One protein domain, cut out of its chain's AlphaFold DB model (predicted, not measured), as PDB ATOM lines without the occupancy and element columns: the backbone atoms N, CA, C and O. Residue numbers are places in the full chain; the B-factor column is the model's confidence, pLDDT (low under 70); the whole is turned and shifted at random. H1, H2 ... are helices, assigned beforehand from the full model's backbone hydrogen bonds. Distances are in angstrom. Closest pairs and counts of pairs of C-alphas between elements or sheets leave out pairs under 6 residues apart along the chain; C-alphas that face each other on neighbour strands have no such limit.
ATOM      1  N   LEU A  30     471.549 331.775 439.089       45.78
ATOM      2  CA  LEU A  30     471.130 330.383 439.290       45.78
ATOM      3  C   LEU A  30     469.948 329.959 438.402       45.78
ATOM      4  O   LEU A  30     469.682 328.767 438.307       45.78
ATOM      5  N   PHE A  31     469.265 330.893 437.725       50.75
ATOM      6  CA  PHE A  31     467.987 330.619 437.056       50.75
ATOM      7  C   PHE A  31     467.840 331.365 435.724       50.75
ATOM      8  O   PHE A  31     467.060 332.306 435.606       50.75
ATOM      9  N   TYR A  32     468.594 330.961 434.699       49.03
ATOM     10  CA  TYR A  32     468.412 331.524 433.350       49.03
ATOM     11  C   TYR A  32     467.085 331.076 432.702       49.03
ATOM     12  O   TYR A  32     466.552 331.772 431.844       49.03
ATOM     13  N   ASP A  33     466.529 329.946 433.149       67.06
ATOM     14  CA  ASP A  33     465.362 329.294 432.553       67.06
ATOM     15  C   ASP A  33     464.475 328.663 433.643       67.06
ATOM     16  O   ASP A  33     464.521 327.463 433.903       67.06
ATOM     17  N   PHE A  34     463.678 329.496 434.322       73.19
ATOM     18  CA  PHE A  34     462.752 329.066 435.388       73.19
ATOM     19  C   PHE A  34     461.750 327.999 434.931       73.19
ATOM     20  O   PHE A  34     461.271 327.194 435.727       73.19
ATOM     21  N   ASP A  35     461.440 327.996 433.641       80.25
ATOM     22  CA  ASP A  35     460.487 327.084 433.036       80.25
ATOM     23  C   ASP A  35     461.115 325.794 432.515       80.25
ATOM     24  O   ASP A  35     460.388 324.923 432.024       80.25
ATOM     25  N   CYS A  36     462.440 325.678 432.617       87.50
ATOM     26  CA  CYS A  36     463.218 324.520 432.203       87.50
ATOM     27  C   CYS A  36     462.970 324.129 430.733       87.50
ATOM     28  O   CYS A  36     462.853 322.952 430.386       87.50
ATOM     29  N   THR A  37     462.820 325.134 429.870       82.44
ATOM     30  CA  THR A  37     462.633 324.994 428.424       82.44
ATOM     31  C   THR A  37     463.881 324.523 427.678       82.44
ATOM     32  O   THR A  37     463.751 323.772 426.709       82.44
ATOM     33  N   GLU A  38     465.060 324.963 428.109       80.31
ATOM     34  CA  GLU A  38     466.356 324.806 427.447       80.31
ATOM     35  C   GLU A  38     467.209 323.683 428.060       80.31
ATOM     36  O   GLU A  38     468.194 323.250 427.456       80.31
ATOM     37  N   VAL A  39     466.827 323.174 429.233       80.44
ATOM     38  CA  VAL A  39     467.532 322.102 429.952       80.44
ATOM     39  C   VAL A  39     466.829 320.749 429.779       80.44
ATOM     40  O   VAL A  39     465.603 320.673 429.694       80.44
ATOM     41  N   SER A  40     467.598 319.662 429.644       82.25
ATOM     42  CA  SER A  40     467.046 318.297 429.505       82.25
ATOM     43  C   SER A  40     468.034 317.168 429.848       82.25
ATOM     44  O   SER A  40     467.914 316.053 429.333       82.25
ATOM     45  N   GLU A  41     469.044 317.440 430.679       84.94
ATOM     46  CA  GLU A  41     470.102 316.468 430.985       84.94
ATOM     47  C   GLU A  41     469.615 315.336 431.896       84.94
ATOM     48  O   GLU A  41     469.949 314.170 431.669       84.94
ATOM     49  N   VAL A  42     468.837 315.667 432.930       88.50
ATOM     50  CA  VAL A  42     468.298 314.703 433.898       88.50
ATOM     51  C   VAL A  42     466.947 314.156 433.450       88.50
ATOM     52  O   VAL A  42     466.711 312.947 433.514       88.50
ATOM     53  N   LEU A  43     466.055 315.033 432.994       88.00
ATOM     54  CA  LEU A  43     464.697 314.686 432.590       88.00
ATOM     55  C   LEU A  43     464.272 315.548 431.401       88.00
ATOM     56  O   LEU A  43     464.675 316.698 431.269       88.00
ATOM     57  N   ASN A  44     463.395 315.022 430.546       90.06
ATOM     58  CA  ASN A  44     462.707 315.854 429.564       90.06
ATOM     59  C   ASN A  44     461.623 316.694 430.270       90.06
ATOM     60  O   ASN A  44     460.462 316.284 430.344       90.06
ATOM     61  N   TRP A  45     462.016 317.853 430.802       91.25
ATOM     62  CA  TRP A  45     461.138 318.753 431.555       91.25
ATOM     63  C   TRP A  45     459.951 319.243 430.734       91.25
ATOM     64  O   TRP A  45     458.835 319.261 431.241       91.25
ATOM     65  N   ASN A  46     460.141 319.515 429.441       89.19
ATOM     66  CA  ASN A  46     459.043 319.870 428.540       89.19
ATOM     67  C   ASN A  46     458.007 318.736 428.407       89.19
ATOM     68  O   ASN A  46     456.808 318.995 428.322       89.19
ATOM     69  N   ALA A  47     458.429 317.468 428.401       89.06
ATOM     70  CA  ALA A  47     457.491 316.345 428.404       89.06
ATOM     71  C   ALA A  47     456.719 316.248 429.730       89.06
ATOM     72  O   ALA A  47     455.512 316.010 429.702       89.06
ATOM     73  N   LEU A  48     457.384 316.468 430.870       88.94
ATOM     74  CA  LEU A  48     456.726 316.509 432.181       88.94
ATOM     75  C   LEU A  48     455.739 317.681 432.284       88.94
ATOM     76  O   LEU A  48     454.615 317.486 432.739       88.94
ATOM     77  N   HIS A  49     456.129 318.868 431.817       89.50
ATOM     78  CA  HIS A  49     455.281 320.060 431.770       89.50
ATOM     79  C   HIS A  49     454.009 319.813 430.953       89.50
ATOM     80  O   HIS A  49     452.910 320.036 431.452       89.50
ATOM     81  N   ASN A  50     454.137 319.236 429.754       86.75
ATOM     82  CA  ASN A  50     452.985 318.881 428.919       86.75
ATOM     83  C   ASN A  50     452.044 317.874 429.597       86.75
ATOM     84  O   ASN A  50     450.830 317.950 429.420       86.75
ATOM     85  N   VAL A  51     452.585 316.922 430.365       85.12
ATOM     86  CA  VAL A  51     451.760 316.012 431.170       85.12
ATOM     87  C   VAL A  51     451.027 316.795 432.258       85.12
ATOM     88  O   VAL A  51     449.825 316.612 432.413       85.12
ATOM     89  N   ALA A  52     451.707 317.695 432.969       85.31
ATOM     90  CA  ALA A  52     451.088 318.503 434.015       85.31
ATOM     91  C   ALA A  52     449.971 319.425 433.482       85.31
ATOM     92  O   ALA A  52     448.913 319.507 434.104       85.31
ATOM     93  N   GLU A  53     450.149 320.054 432.315       84.06
ATOM     94  CA  GLU A  53     449.088 320.845 431.666       84.06
ATOM     95  C   GLU A  53     447.885 319.971 431.280       84.06
ATOM     96  O   GLU A  53     446.746 320.339 431.558       84.06
ATOM     97  N   GLN A  54     448.114 318.773 430.727       83.25
ATOM     98  CA  GLN A  54     447.017 317.843 430.419       83.25
ATOM     99  C   GLN A  54     446.231 317.442 431.672       83.25
ATOM    100  O   GLN A  54     445.012 317.315 431.604       83.25
ATOM    101  N   PHE A  55     446.911 317.264 432.810       78.19
ATOM    102  CA  PHE A  55     446.267 317.008 434.102       78.19
ATOM    103  C   PHE A  55     445.389 318.164 434.564       78.19
ATOM    104  O   PHE A  55     444.297 317.925 435.077       78.19
ATOM    105  N   ASN A  56     445.856 319.395 434.370       77.62
ATOM    106  CA  ASN A  56     445.105 320.591 434.718       77.62
ATOM    107  C   ASN A  56     443.824 320.721 433.870       77.62
ATOM    108  O   ASN A  56     442.741 320.967 434.393       77.62
ATOM    109  N   GLU A  57     443.921 320.480 432.559       77.19
ATOM    110  CA  GLU A  57     442.780 320.567 431.637       77.19
ATOM    111  C   GLU A  57     441.763 319.432 431.829       77.19
ATOM    112  O   GLU A  57     440.555 319.626 431.673       77.19
ATOM    113  N   SER A  58     442.232 318.226 432.158       66.38
ATOM    114  CA  SER A  58     441.404 317.021 432.180       66.38
ATOM    115  C   SER A  58     440.747 316.742 433.527       66.38
ATOM    116  O   SER A  58     440.458 315.577 433.785       66.38
ATOM    117  N   ALA A  59     440.500 317.749 434.374       59.50
ATOM    118  CA  ALA A  59     439.998 317.637 435.757       59.50
ATOM    119  C   ALA A  59     438.831 316.636 436.003       59.50
ATOM    120  O   ALA A  59     438.540 316.297 437.152       59.50
ATOM    121  N   ALA A  60     438.173 316.154 434.941       54.16
ATOM    122  CA  ALA A  60     437.130 315.133 434.912       54.16
ATOM    123  C   ALA A  60     437.596 313.658 434.809       54.16
ATOM    124  O   ALA A  60     436.819 312.779 435.180       54.16
ATOM    125  N   GLU A  61     438.811 313.344 434.337       62.72
ATOM    126  CA  GLU A  61     439.311 311.961 434.263       62.72
ATOM    127  C   GLU A  61     440.686 311.801 434.924       62.72
ATOM    128  O   GLU A  61     441.637 312.501 434.567       62.72
ATOM    129  N   PRO A  62     440.842 310.841 435.853       59.16
ATOM    130  CA  PRO A  62     442.111 310.646 436.518       59.16
ATOM    131  C   PRO A  62     443.152 310.056 435.553       59.16
ATOM    132  O   PRO A  62     443.152 308.861 435.250       59.16
ATOM    133  N   LEU A  63     444.077 310.888 435.074       62.22
ATOM    134  CA  LEU A  63     445.165 310.518 434.156       62.22
ATOM    135  C   LEU A  63     446.248 309.615 434.793       62.22
ATOM    136  O   LEU A  63     447.343 309.473 434.247       62.22
ATOM    137  N   TRP A  64     445.956 308.950 435.915       60.41
ATOM    138  CA  TRP A  64     446.871 308.088 436.673       60.41
ATOM    139  C   TRP A  64     447.600 307.041 435.829       60.41
ATOM    140  O   TRP A  64     448.744 306.706 436.110       60.41
ATOM    141  N   GLY A  65     446.950 306.530 434.780       62.59
ATOM    142  CA  GLY A  65     447.547 305.549 433.873       62.59
ATOM    143  C   GLY A  65     448.527 306.132 432.848       62.59
ATOM    144  O   GLY A  65     449.178 305.364 432.145       62.59
ATOM    145  N   LYS A  66     448.616 307.465 432.724       62.88
ATOM    146  CA  LYS A  66     449.462 308.155 431.734       62.88
ATOM    147  C   LYS A  66     450.703 308.814 432.331       62.88
ATOM    148  O   LYS A  66     451.635 309.091 431.579       62.88
ATOM    149  N   VAL A  67     450.753 309.044 433.647       65.88
ATOM    150  CA  VAL A  67     451.991 309.509 434.292       65.88
ATOM    151  C   VAL A  67     452.962 308.350 434.301       65.88
ATOM    152  O   VAL A  67     452.718 307.314 434.917       65.88
ATOM    153  N   ASN A  68     454.076 308.520 433.602       65.88
ATOM    154  CA  ASN A  68     455.120 307.523 433.620       65.88
ATOM    155  C   ASN A  68     455.794 307.524 435.002       65.88
ATOM    156  O   ASN A  68     456.687 308.328 435.266       65.88
ATOM    157  N   LEU A  69     455.367 306.608 435.879       65.88
ATOM    158  CA  LEU A  69     455.908 306.398 437.230       65.88
ATOM    159  C   LEU A  69     457.435 306.237 437.251       65.88
ATOM    160  O   LEU A  69     458.068 306.436 438.287       65.88
ATOM    161  N   THR A  70     458.054 305.913 436.110       75.75
ATOM    162  CA  THR A  70     459.508 305.826 436.014       75.75
ATOM    163  C   THR A  70     460.195 307.166 436.249       75.75
ATOM    164  O   THR A  70     461.316 307.155 436.730       75.75
ATOM    165  N   TRP A  71     459.576 308.312 435.940       79.88
ATOM    166  CA  TRP A  71     460.238 309.614 436.113       79.88
ATOM    167  C   TRP A  71     460.571 309.904 437.574       79.88
ATOM    168  O   TRP A  71     461.701 310.277 437.878       79.88
ATOM    169  N   ALA A  72     459.637 309.640 438.489       76.88
ATOM    170  CA  ALA A  72     459.894 309.781 439.919       76.88
ATOM    171  C   ALA A  72     460.911 308.759 440.427       76.88
ATOM    172  O   ALA A  72     461.824 309.129 441.153       76.88
ATOM    173  N   GLY A  73     460.822 307.500 439.987       80.00
ATOM    174  CA  GLY A  73     461.829 306.493 440.335       80.00
ATOM    175  C   GLY A  73     463.240 306.835 439.836       80.00
ATOM    176  O   GLY A  73     464.216 306.408 440.442       80.00
ATOM    177  N   TRP A  74     463.358 307.603 438.749       78.94
ATOM    178  CA  TRP A  74     464.638 308.082 438.222       78.94
ATOM    179  C   TRP A  74     465.170 309.291 438.990       78.94
ATOM    180  O   TRP A  74     466.331 309.286 439.389       78.94
ATOM    181  N   VAL A  75     464.335 310.312 439.207       83.44
ATOM    182  CA  VAL A  75     464.738 311.548 439.896       83.44
ATOM    183  C   VAL A  75     465.014 311.290 441.377       83.44
ATOM    184  O   VAL A  75     466.040 311.719 441.887       83.44
ATOM    185  N   PHE A  76     464.153 310.526 442.047       87.00
ATOM    186  CA  PHE A  76     464.242 310.243 443.484       87.00
ATOM    187  C   PHE A  76     464.863 308.872 443.790       87.00
ATOM    188  O   PHE A  76     464.726 308.348 444.893       87.00
ATOM    189  N   GLY A  77     465.520 308.252 442.803       87.31
ATOM    190  CA  GLY A  77     466.168 306.949 442.972       87.31
ATOM    191  C   GLY A  77     467.484 307.016 443.752       87.31
ATOM    192  O   GLY A  77     467.857 306.040 444.403       87.31
ATOM    193  N   THR A  78     468.190 308.151 443.684       93.00
ATOM    194  CA  THR A  78     469.427 308.427 444.430       93.00
ATOM    195  C   THR A  78     469.526 309.912 444.784       93.00
ATOM    196  O   THR A  78     469.081 310.759 444.007       93.00
ATOM    197  N   ASP A  79     470.187 310.233 445.900       92.06
ATOM    198  CA  ASP A  79     470.434 311.623 446.324       92.06
ATOM    199  C   ASP A  79     471.183 312.430 445.247       92.06
ATOM    200  O   ASP A  79     470.881 313.595 445.006       92.06
ATOM    201  N   GLU A  80     472.131 311.797 444.542       93.50
ATOM    202  CA  GLU A  80     472.889 312.430 443.453       93.50
ATOM    203  C   GLU A  80     471.984 312.832 442.279       93.50
ATOM    204  O   GLU A  80     472.140 313.919 441.718       93.50
ATOM    205  N   MET A  81     471.034 311.972 441.894       92.44
ATOM    206  CA  MET A  81     470.106 312.283 440.804       92.44
ATOM    207  C   MET A  81     469.122 313.375 441.197       92.44
ATOM    208  O   MET A  81     468.867 314.263 440.382       92.44
ATOM    209  N   GLN A  82     468.630 313.344 442.433       93.38
ATOM    210  CA  GLN A  82     467.749 314.378 442.955       93.38
ATOM    211  C   GLN A  82     468.459 315.737 442.974       93.38
ATOM    212  O   GLN A  82     467.953 316.695 442.403       93.38
ATOM    213  N   GLU A  83     469.668 315.814 443.531       91.75
ATOM    214  CA  GLU A  83     470.433 317.063 443.615       91.75
ATOM    215  C   GLU A  83     470.783 317.613 442.218       91.75
ATOM    216  O   GLU A  83     470.805 318.822 441.981       91.75
ATOM    217  N   ARG A  84     471.058 316.734 441.242       92.00
ATOM    218  CA  ARG A  84     471.225 317.142 439.837       92.00
ATOM    219  C   ARG A  84     469.923 317.673 439.239       92.00
ATOM    220  O   ARG A  84     469.969 318.713 438.592       92.00
ATOM    221  N   ALA A  85     468.798 317.001 439.473       92.12
ATOM    222  CA  ALA A  85     467.490 317.437 438.993       92.12
ATOM    223  C   ALA A  85     467.084 318.790 439.594       92.12
ATOM    224  O   ALA A  85     466.587 319.646 438.876       92.12
ATOM    225  N   GLU A  86     467.332 319.002 440.888       90.94
ATOM    226  CA  GLU A  86     467.031 320.253 441.593       90.94
ATOM    227  C   GLU A  86     467.898 321.414 441.107       90.94
ATOM    228  O   GLU A  86     467.404 322.530 440.977       90.94
ATOM    229  N   ARG A  87     469.175 321.162 440.788       89.12
ATOM    230  CA  ARG A  87     470.042 322.166 440.151       89.12
ATOM    231  C   ARG A  87     469.607 322.507 438.733       89.12
ATOM    232  O   ARG A  87     469.801 323.638 438.305       89.12
ATOM    233  N   GLU A  88     469.090 321.528 437.998       89.81
ATOM    234  CA  GLU A  88     468.662 321.716 436.614       89.81
ATOM    235  C   GLU A  88     467.290 322.395 436.526       89.81
ATOM    236  O   GLU A  88     467.118 323.332 435.754       89.81
ATOM    237  N   CYS A  89     466.314 321.933 437.311       92.31
ATOM    238  CA  CYS A  89     464.929 322.382 437.251       92.31
ATOM    239  C   CYS A  89     464.192 322.174 438.590       92.31
ATOM    240  O   CYS A  89     463.408 321.227 438.738       92.31
ATOM    241  N   PRO A  90     464.362 323.059 439.587       92.12
ATOM    242  CA  PRO A  90     463.737 322.860 440.893       92.12
ATOM    243  C   PRO A  90     462.209 322.958 440.845       92.12
ATOM    244  O   PRO A  90     461.534 322.216 441.555       92.12
ATOM    245  N   ILE A  91     461.638 323.799 439.970       93.12
ATOM    246  CA  ILE A  91     460.177 323.871 439.787       93.12
ATOM    247  C   ILE A  91     459.641 322.570 439.167       93.12
ATOM    248  O   ILE A  91     458.582 322.085 439.563       93.12
ATOM    249  N   GLY A  92     460.387 321.950 438.249       93.50
ATOM    250  CA  GLY A  92     460.035 320.645 437.689       93.50
ATOM    251  C   GLY A  92     460.117 319.518 438.722       93.50
ATOM    252  O   GLY A  92     459.243 318.651 438.746       93.50
ATOM    253  N   VAL A  93     461.117 319.540 439.611       94.69
ATOM    254  CA  VAL A  93     461.204 318.604 440.749       94.69
ATOM    255  C   VAL A  93     460.030 318.801 441.706       94.69
ATOM    256  O   VAL A  93     459.385 317.822 442.082       94.69
ATOM    257  N   LEU A  94     459.695 320.051 442.041       95.00
ATOM    258  CA  LEU A  94     458.517 320.381 442.841       95.00
ATOM    259  C   LEU A  94     457.230 319.854 442.186       95.00
ATOM    260  O   LEU A  94     456.426 319.205 442.853       95.00
ATOM    261  N   MET A  95     457.047 320.077 440.881       94.56
ATOM    262  CA  MET A  95     455.906 319.545 440.132       94.56
ATOM    263  C   MET A  95     455.830 318.019 440.246       94.56
ATOM    264  O   MET A  95     454.774 317.457 440.543       94.56
ATOM    265  N   LEU A  96     456.955 317.331 440.045       93.12
ATOM    266  CA  LEU A  96     457.012 315.879 440.150       93.12
ATOM    267  C   LEU A  96     456.649 315.401 441.563       93.12
ATOM    268  O   LEU A  96     455.895 314.438 441.697       93.12
ATOM    269  N   ALA A  97     457.120 316.093 442.602       94.19
ATOM    270  CA  ALA A  97     456.777 315.800 443.991       94.19
ATOM    271  C   ALA A  97     455.282 316.005 444.286       94.19
ATOM    272  O   ALA A  97     454.685 315.176 444.971       94.19
ATOM    273  N   ILE A  98     454.643 317.041 443.727       93.38
ATOM    274  CA  ILE A  98     453.189 317.262 443.844       93.38
ATOM    275  C   ILE A  98     452.413 316.102 443.209       93.38
ATOM    276  O   ILE A  98     451.463 315.588 443.805       93.38
ATOM    277  N   LEU A  99     452.840 315.637 442.032       90.62
ATOM    278  CA  LEU A  99     452.232 314.475 441.378       90.62
ATOM    279  C   LEU A  99     452.406 313.198 442.218       90.62
ATOM    280  O   LEU A  99     451.462 312.417 442.347       90.62
ATOM    281  N   GLN A 100     453.579 312.990 442.827       91.56
ATOM    282  CA  GLN A 100     453.821 311.848 443.716       91.56
ATOM    283  C   GLN A 100     452.988 311.910 445.002       91.56
ATOM    284  O   GLN A 100     452.382 310.905 445.383       91.56
ATOM    285  N   PHE A 101     452.896 313.088 445.630       91.75
ATOM    286  CA  PHE A 101     452.006 313.338 446.765       91.75
ATOM    287  C   PHE A 101     450.585 312.900 446.427       91.75
ATOM    288  O   PHE A 101     450.001 312.072 447.128       91.75
ATOM    289  N   TYR A 102     450.066 313.364 445.295       88.00
ATOM    290  CA  TYR A 102     448.721 313.033 444.855       88.00
ATOM    291  C   TYR A 102     448.526 311.526 444.624       88.00
ATOM    292  O   TYR A 102     447.570 310.936 445.131       88.00
ATOM    293  N   MET A 103     449.453 310.872 443.920       87.25
ATOM    294  CA  MET A 103     449.400 309.424 443.690       87.25
ATOM    295  C   MET A 103     449.381 308.619 444.990       87.25
ATOM    296  O   MET A 103     448.596 307.679 445.116       87.25
ATOM    297  N   SER A 104     450.223 308.991 445.956       90.25
ATOM    298  CA  SER A 104     450.284 308.321 447.258       90.25
ATOM    299  C   SER A 104     449.016 308.533 448.093       90.25
ATOM    300  O   SER A 104     448.512 307.587 448.705       90.25
ATOM    301  N   ALA A 105     448.426 309.734 448.031       89.62
ATOM    302  CA  ALA A 105     447.148 310.020 448.675       89.62
ATOM    303  C   ALA A 105     446.029 309.146 448.089       89.62
ATOM    304  O   ALA A 105     445.202 308.606 448.825       89.62
ATOM    305  N   HIS A 106     446.027 308.944 446.768       86.94
ATOM    306  CA  HIS A 106     445.029 308.117 446.094       86.94
ATOM    307  C   HIS A 106     445.211 306.615 446.337       86.94
ATOM    308  O   HIS A 106     444.223 305.884 446.416       86.94
ATOM    309  N   SER A 107     446.451 306.140 446.496       89.81
ATOM    310  CA  SER A 107     446.709 304.743 446.866       89.81
ATOM    311  C   SER A 107     446.339 304.430 448.319       89.81
ATOM    312  O   SER A 107     446.292 303.258 448.690       89.81
ATOM    313  N   GLY A 108     446.077 305.456 449.138       90.44
ATOM    314  CA  GLY A 108     445.808 305.317 450.568       90.44
ATOM    315  C   GLY A 108     447.056 304.991 451.392       90.44
ATOM    316  O   GLY A 108     446.931 304.546 452.534       90.44
ATOM    317  N   ASP A 109     448.252 305.193 450.831       93.31
ATOM    318  CA  ASP A 109     449.512 304.979 451.541       93.31
ATOM    319  C   ASP A 109     449.836 306.225 452.372       93.31
ATOM    320  O   ASP A 109     450.403 307.202 451.879       93.31
ATOM    321  N   LEU A 110     449.419 306.212 453.639       91.88
ATOM    322  CA  LEU A 110     449.546 307.361 454.537       91.88
ATOM    323  C   LEU A 110     451.005 307.740 454.827       91.88
ATOM    324  O   LEU A 110     451.286 308.921 455.031       91.88
ATOM    325  N   GLU A 111     451.920 306.767 454.850       93.44
ATOM    326  CA  GLU A 111     453.341 307.012 455.121       93.44
ATOM    327  C   GLU A 111     453.995 307.696 453.920       93.44
ATOM    328  O   GLU A 111     454.618 308.750 454.067       93.44
ATOM    329  N   LEU A 112     453.751 307.168 452.717       92.25
ATOM    330  CA  LEU A 112     454.239 307.769 451.479       92.25
ATOM    331  C   LEU A 112     453.609 309.149 451.225       92.25
ATOM    332  O   LEU A 112     454.293 310.076 450.793       92.25
ATOM    333  N   THR A 113     452.326 309.316 451.562       91.25
ATOM    334  CA  THR A 113     451.625 310.609 451.480       91.25
ATOM    335  C   THR A 113     452.245 311.646 452.406       91.25
ATOM    336  O   THR A 113     452.448 312.791 452.001       91.25
ATOM    337  N   ALA A 114     452.566 311.264 453.645       91.19
ATOM    338  CA  ALA A 114     453.226 312.156 454.590       91.19
ATOM    339  C   ALA A 114     454.621 312.565 454.094       91.19
ATOM    340  O   ALA A 114     454.933 313.753 454.113       91.19
ATOM    341  N   TYR A 115     455.404 311.612 453.578       94.19
ATOM    342  CA  TYR A 115     456.720 311.884 452.996       94.19
ATOM    343  C   TYR A 115     456.645 312.922 451.869       94.19
ATOM    344  O   TYR A 115     457.324 313.947 451.926       94.19
ATOM    345  N   TRP A 116     455.785 312.702 450.870       94.12
ATOM    346  CA  TRP A 116     455.685 313.621 449.735       94.12
ATOM    347  C   TRP A 116     455.091 314.973 450.110       94.12
ATOM    348  O   TRP A 116     455.521 315.987 449.571       94.12
ATOM    349  N   ARG A 117     454.146 315.023 451.054       92.44
ATOM    350  CA  ARG A 117     453.635 316.295 451.582       92.44
ATOM    351  C   ARG A 117     454.765 317.126 452.189       92.44
ATOM    352  O   ARG A 117     454.867 318.317 451.900       92.44
ATOM    353  N   ASP A 118     455.597 316.506 453.020       92.50
ATOM    354  CA  ASP A 118     456.691 317.192 453.704       92.50
ATOM    355  C   ASP A 118     457.786 317.605 452.697       92.50
ATOM    356  O   ASP A 118     458.331 318.707 452.790       92.50
ATOM    357  N   PHE A 119     458.031 316.785 451.668       95.00
ATOM    358  CA  PHE A 119     458.910 317.124 450.546       95.00
ATOM    359  C   PHE A 119     458.405 318.337 449.753       95.00
ATOM    360  O   PHE A 119     459.172 319.260 449.474       95.00
ATOM    361  N   VAL A 120     457.114 318.361 449.400       94.62
ATOM    362  CA  VAL A 120     456.487 319.484 448.686       94.62
ATOM    363  C   VAL A 120     456.565 320.753 449.532       94.62
ATOM    364  O   VAL A 120     456.961 321.791 449.010       94.62
ATOM    365  N   GLN A 121     456.269 320.676 450.835       93.69
ATOM    366  CA  GLN A 121     456.417 321.812 451.751       93.69
ATOM    367  C   GLN A 121     457.846 322.362 451.734       93.69
ATOM    368  O   GLN A 121     458.041 323.569 451.605       93.69
ATOM    369  N   HIS A 122     458.842 321.482 451.867       93.75
ATOM    370  CA  HIS A 122     460.246 321.881 451.878       93.75
ATOM    371  C   HIS A 122     460.668 322.515 450.546       93.75
ATOM    372  O   HIS A 122     461.316 323.559 450.533       93.75
ATOM    373  N   SER A 123     460.240 321.917 449.432       93.69
ATOM    374  CA  SER A 123     460.554 322.384 448.080       93.69
ATOM    375  C   SER A 123     459.921 323.742 447.779       93.69
ATOM    376  O   SER A 123     460.603 324.629 447.274       93.69
ATOM    377  N   ILE A 124     458.643 323.939 448.130       91.69
ATOM    378  CA  ILE A 124     457.965 325.237 447.984       91.69
ATOM    379  C   ILE A 124     458.663 326.293 448.835       91.69
ATOM    380  O   ILE A 124     458.904 327.386 448.342       91.69
ATOM    381  N   ALA A 125     459.040 325.973 450.076       90.69
ATOM    382  CA  ALA A 125     459.697 326.941 450.950       90.69
ATOM    383  C   ALA A 125     461.093 327.369 450.456       90.69
ATOM    384  O   ALA A 125     461.569 328.460 450.783       90.69
ATOM    385  N   GLY A 126     461.749 326.519 449.660       88.81
ATOM    386  CA  GLY A 126     463.031 326.810 449.019       88.81
ATOM    387  C   GLY A 126     462.936 327.697 447.774       88.81
ATOM    388  O   GLY A 126     463.964 328.191 447.310       88.81
ATOM    389  N   ILE A 127     461.733 327.921 447.233       89.75
ATOM    390  CA  ILE A 127     461.505 328.685 446.002       89.75
ATOM    391  C   ILE A 127     460.641 329.909 446.337       89.75
ATOM    392  O   ILE A 127     459.533 329.746 446.847       89.75
ATOM    393  N   PRO A 128     461.079 331.145 446.030       88.81
ATOM    394  CA  PRO A 128     460.222 332.318 446.169       88.81
ATOM    395  C   PRO A 128     458.860 332.088 445.504       88.81
ATOM    396  O   PRO A 128     458.792 331.755 444.320       88.81
ATOM    397  N   TRP A 129     457.769 332.267 446.253       91.75
ATOM    398  CA  TRP A 129     456.426 331.859 445.811       91.75
ATOM    399  C   TRP A 129     456.015 332.493 444.476       91.75
ATOM    400  O   TRP A 129     455.298 331.880 443.686       91.75
ATOM    401  N   TYR A 130     456.495 333.708 444.200       86.31
ATOM    402  CA  TYR A 130     456.203 334.417 442.962       86.31
ATOM    403  C   TYR A 130     456.900 333.792 441.749       86.31
ATOM    404  O   TYR A 130     456.348 333.858 440.657       86.31
ATOM    405  N   PHE A 131     458.057 333.135 441.908       87.25
ATOM    406  CA  PHE A 131     458.651 332.345 440.821       87.25
ATOM    407  C   PHE A 131     457.807 331.115 440.520       87.25
ATOM    408  O   PHE A 131     457.529 330.836 439.358       87.25
ATOM    409  N   THR A 132     457.329 330.427 441.559       90.00
ATOM    410  CA  THR A 132     456.394 329.309 441.403       90.00
ATOM    411  C   THR A 132     455.132 329.750 440.660       90.00
ATOM    412  O   THR A 132     454.697 329.070 439.732       90.00
ATOM    413  N   ALA A 133     454.583 330.916 441.015       87.56
ATOM    414  CA  ALA A 133     453.369 331.446 440.406       87.56
ATOM    415  C   ALA A 133     453.555 331.841 438.941       87.56
ATOM    416  O   ALA A 133     452.732 331.489 438.103       87.56
ATOM    417  N   LEU A 134     454.623 332.586 438.642       83.56
ATOM    418  CA  LEU A 134     454.873 333.134 437.307       83.56
ATOM    419  C   LEU A 134     455.423 332.096 436.327       83.56
ATOM    420  O   LEU A 134     455.485 332.374 435.132       83.56
ATOM    421  N   SER A 135     455.818 330.918 436.812       88.81
ATOM    422  CA  SER A 135     456.252 329.827 435.949       88.81
ATOM    423  C   SER A 135     455.113 329.305 435.063       88.81
ATOM    424  O   SER A 135     453.927 329.379 435.401       88.81
ATOM    425  N   ARG A 136     455.464 328.694 433.930       87.12
ATOM    426  CA  ARG A 136     454.516 327.978 433.061       87.12
ATOM    427  C   ARG A 136     453.955 326.722 433.721       87.12
ATOM    428  O   ARG A 136     453.013 326.139 433.190       87.12
ATOM    429  N   TRP A 137     454.521 326.275 434.839       91.19
ATOM    430  CA  TRP A 137     454.091 325.068 435.528       91.19
ATOM    431  C   TRP A 137     452.755 325.302 436.262       91.19
ATOM    432  O   TRP A 137     452.606 326.304 436.965       91.19
ATOM    433  N   PRO A 138     451.768 324.393 436.153       91.69
ATOM    434  CA  PRO A 138     450.474 324.530 436.827       91.69
ATOM    435  C   PRO A 138     450.530 324.157 438.324       91.69
ATOM    436  O   PRO A 138     449.769 323.320 438.804       91.69
ATOM    437  N   ILE A 139     451.490 324.716 439.071       92.75
ATOM    438  CA  ILE A 139     451.753 324.336 440.468       92.75
ATOM    439  C   ILE A 139     450.568 324.686 441.369       92.75
ATOM    440  O   ILE A 139     450.043 323.815 442.064       92.75
ATOM    441  N   PHE A 140     450.134 325.949 441.364       92.12
ATOM    442  CA  PHE A 140     449.039 326.384 442.228       92.12
ATOM    443  C   PHE A 140     447.691 325.827 441.769       92.12
ATOM    444  O   PHE A 140     446.839 325.565 442.614       92.12
ATOM    445  N   GLU A 141     447.522 325.558 440.473       90.50
ATOM    446  CA  GLU A 141     446.333 324.902 439.924       90.50
ATOM    447  C   GLU A 141     446.185 323.489 440.480       90.50
ATOM    448  O   GLU A 141     445.132 323.134 441.010       90.50
ATOM    449  N   LEU A 142     447.263 322.701 440.443       89.81
ATOM    450  CA  LEU A 142     447.252 321.345 440.980       89.81
ATOM    451  C   LEU A 142     447.117 321.336 442.503       89.81
ATOM    452  O   LEU A 142     446.318 320.572 443.039       89.81
ATOM    453  N   LEU A 143     447.843 322.200 443.218       91.06
ATOM    454  CA  LEU A 143     447.709 322.311 444.675       91.06
ATOM    455  C   LEU A 143     446.284 322.692 445.095       91.06
ATOM    456  O   LEU A 143     445.770 322.139 446.066       91.06
ATOM    457  N   HIS A 144     445.636 323.593 444.351       90.06
ATOM    458  CA  HIS A 144     444.248 323.974 444.590       90.06
ATOM    459  C   HIS A 144     443.295 322.807 444.313       90.06
ATOM    460  O   HIS A 144     442.474 322.468 445.163       90.06
ATOM    461  N   TYR A 145     443.452 322.128 443.175       87.31
ATOM    462  CA  TYR A 145     442.636 320.967 442.820       87.31
ATOM    463  C   TYR A 145     442.762 319.822 443.848       87.31
ATOM    464  O   TYR A 145     441.776 319.159 444.175       87.31
ATOM    465  N   TYR A 146     443.952 319.619 444.425       84.06
ATOM    466  CA  TYR A 146     444.216 318.565 445.412       84.06
ATOM    467  C   TYR A 146     444.004 318.973 446.872       84.06
ATOM    468  O   TYR A 146     444.158 318.128 447.760       84.06
ATOM    469  N   GLN A 147     443.588 320.211 447.145       87.69
ATOM    470  CA  GLN A 147     443.270 320.697 448.492       87.69
ATOM    471  C   GLN A 147     442.410 319.709 449.314       87.69
ATOM    472  O   GLN A 147     442.762 319.453 450.471       87.69
ATOM    473  N   PRO A 148     441.332 319.089 448.774       86.81
ATOM    474  CA  PRO A 148     440.496 318.173 449.556       86.81
ATOM    475  C   PRO A 148     441.234 316.925 450.063       86.81
ATOM    476  O   PRO A 148     440.787 316.293 451.018       86.81
ATOM    477  N   MET A 149     442.357 316.558 449.438       84.88
ATOM    478  CA  MET A 149     443.120 315.348 449.762       84.88
ATOM    479  C   MET A 149     444.175 315.558 450.844       84.88
ATOM    480  O   MET A 149     444.731 314.586 451.346       84.88
ATOM    481  N   MET A 150     444.423 316.801 451.263       84.25
ATOM    482  CA  MET A 150     445.405 317.098 452.310       84.25
ATOM    483  C   MET A 150     444.971 316.613 453.706       84.25
ATOM    484  O   MET A 150     445.755 316.686 454.651       84.25
ATOM    485  N   GLY A 151     443.744 316.091 453.843       81.06
ATOM    486  CA  GLY A 151     443.278 315.394 455.046       81.06
ATOM    487  C   GLY A 151     443.171 316.291 456.277       81.06
ATOM    488  O   GLY A 151     443.248 315.805 457.405       81.06
TER     489      GLY A 151
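Overview. This is residues 30 to 151 of the 528 residues of the protein "Nucleotid_trans domain-containing protein" of Perkinsus chesapeaki (UniProt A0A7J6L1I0). One long helix, H4, runs through the middle of a compact cluster of helices, and H5 folds back beside it to make a helical hairpin. H1 packs steeply on H4 on the side away from H5, the short H2 and H7 pack on two other sides of H4, and H3 and H6 lie near the end of H4 where it begins. The 122 printed residues hold eight named helices, H1 to H8 in chain order, and no named strand; the class is all helix. The whole is compact, with a radius of gyration of the C-alphas of 13.5 A, and it spans 37 by 30 by 27 A.

Arrangement. Start at H4, residues 90 to 107, the hub, which touches four other helices. H5, residues 110 to 125, touches it at a shallow tilt of 22 degrees, opposite ways; look at the closest C-alphas, those of Phe 101 and Trp 116, 4.7 A apart. H7, residues 139 to 145, touches residues 95 to 98 of H4 alone, at a shallow tilt of 20 degrees, the same way, with C-alphas 95 and 139 closest at 6.3 A. H1, residues 45 to 57, touches residues 92 to 96 of H4 alone, at a steep tilt of 49 degrees, the same way; C-alphas 45 and 92 are closest, at 6.5 A. H2, residues 70 to 75, touches residues 93 to 100 of H4 alone, at a steep tilt of 48 degrees, opposite ways, with C-alphas 72 and 96 closest at 6.7 A. H3, residues 79 to 88, touches H2 only at the corner, where C-alphas 75 and 82 are closest at 5.1 A. H6, residues 129 to 134, touches H7 only at the corner, with C-alphas 132 and 139 closest at 6.9 A. H8, residues 147 to 150, is close to H4 but not clearly touching, with C-alphas 105 and 149 closest at 6.8 A. H1 to H7 have each O i to N i+4 pair within hydrogen-bond range; H8 is too short for such a pair.

Along the chain. Find C-alpha 45 at (461.138, 318.753, 431.555), where H1 begins its 18.4 A. H4 begins at C-alpha 90, (463.737, 322.860, 440.893), and runs 25.6 A; H5 runs 22.3 A and H3 14.1 A. H8 ends at C-alpha 150, (445.405, 317.098, 452.310).

Size, cuts and confidence. The farthest C-alphas, those of Tyr 32 and Gly 108, are 38.7 A apart. The printed part has no cut. The link from H1 to H2 is long, with 12 residues; the other links are tight. Mean pLDDT of the printed part is 84.8; look for values under 70 at residues 30 to 33 and 58 to 69.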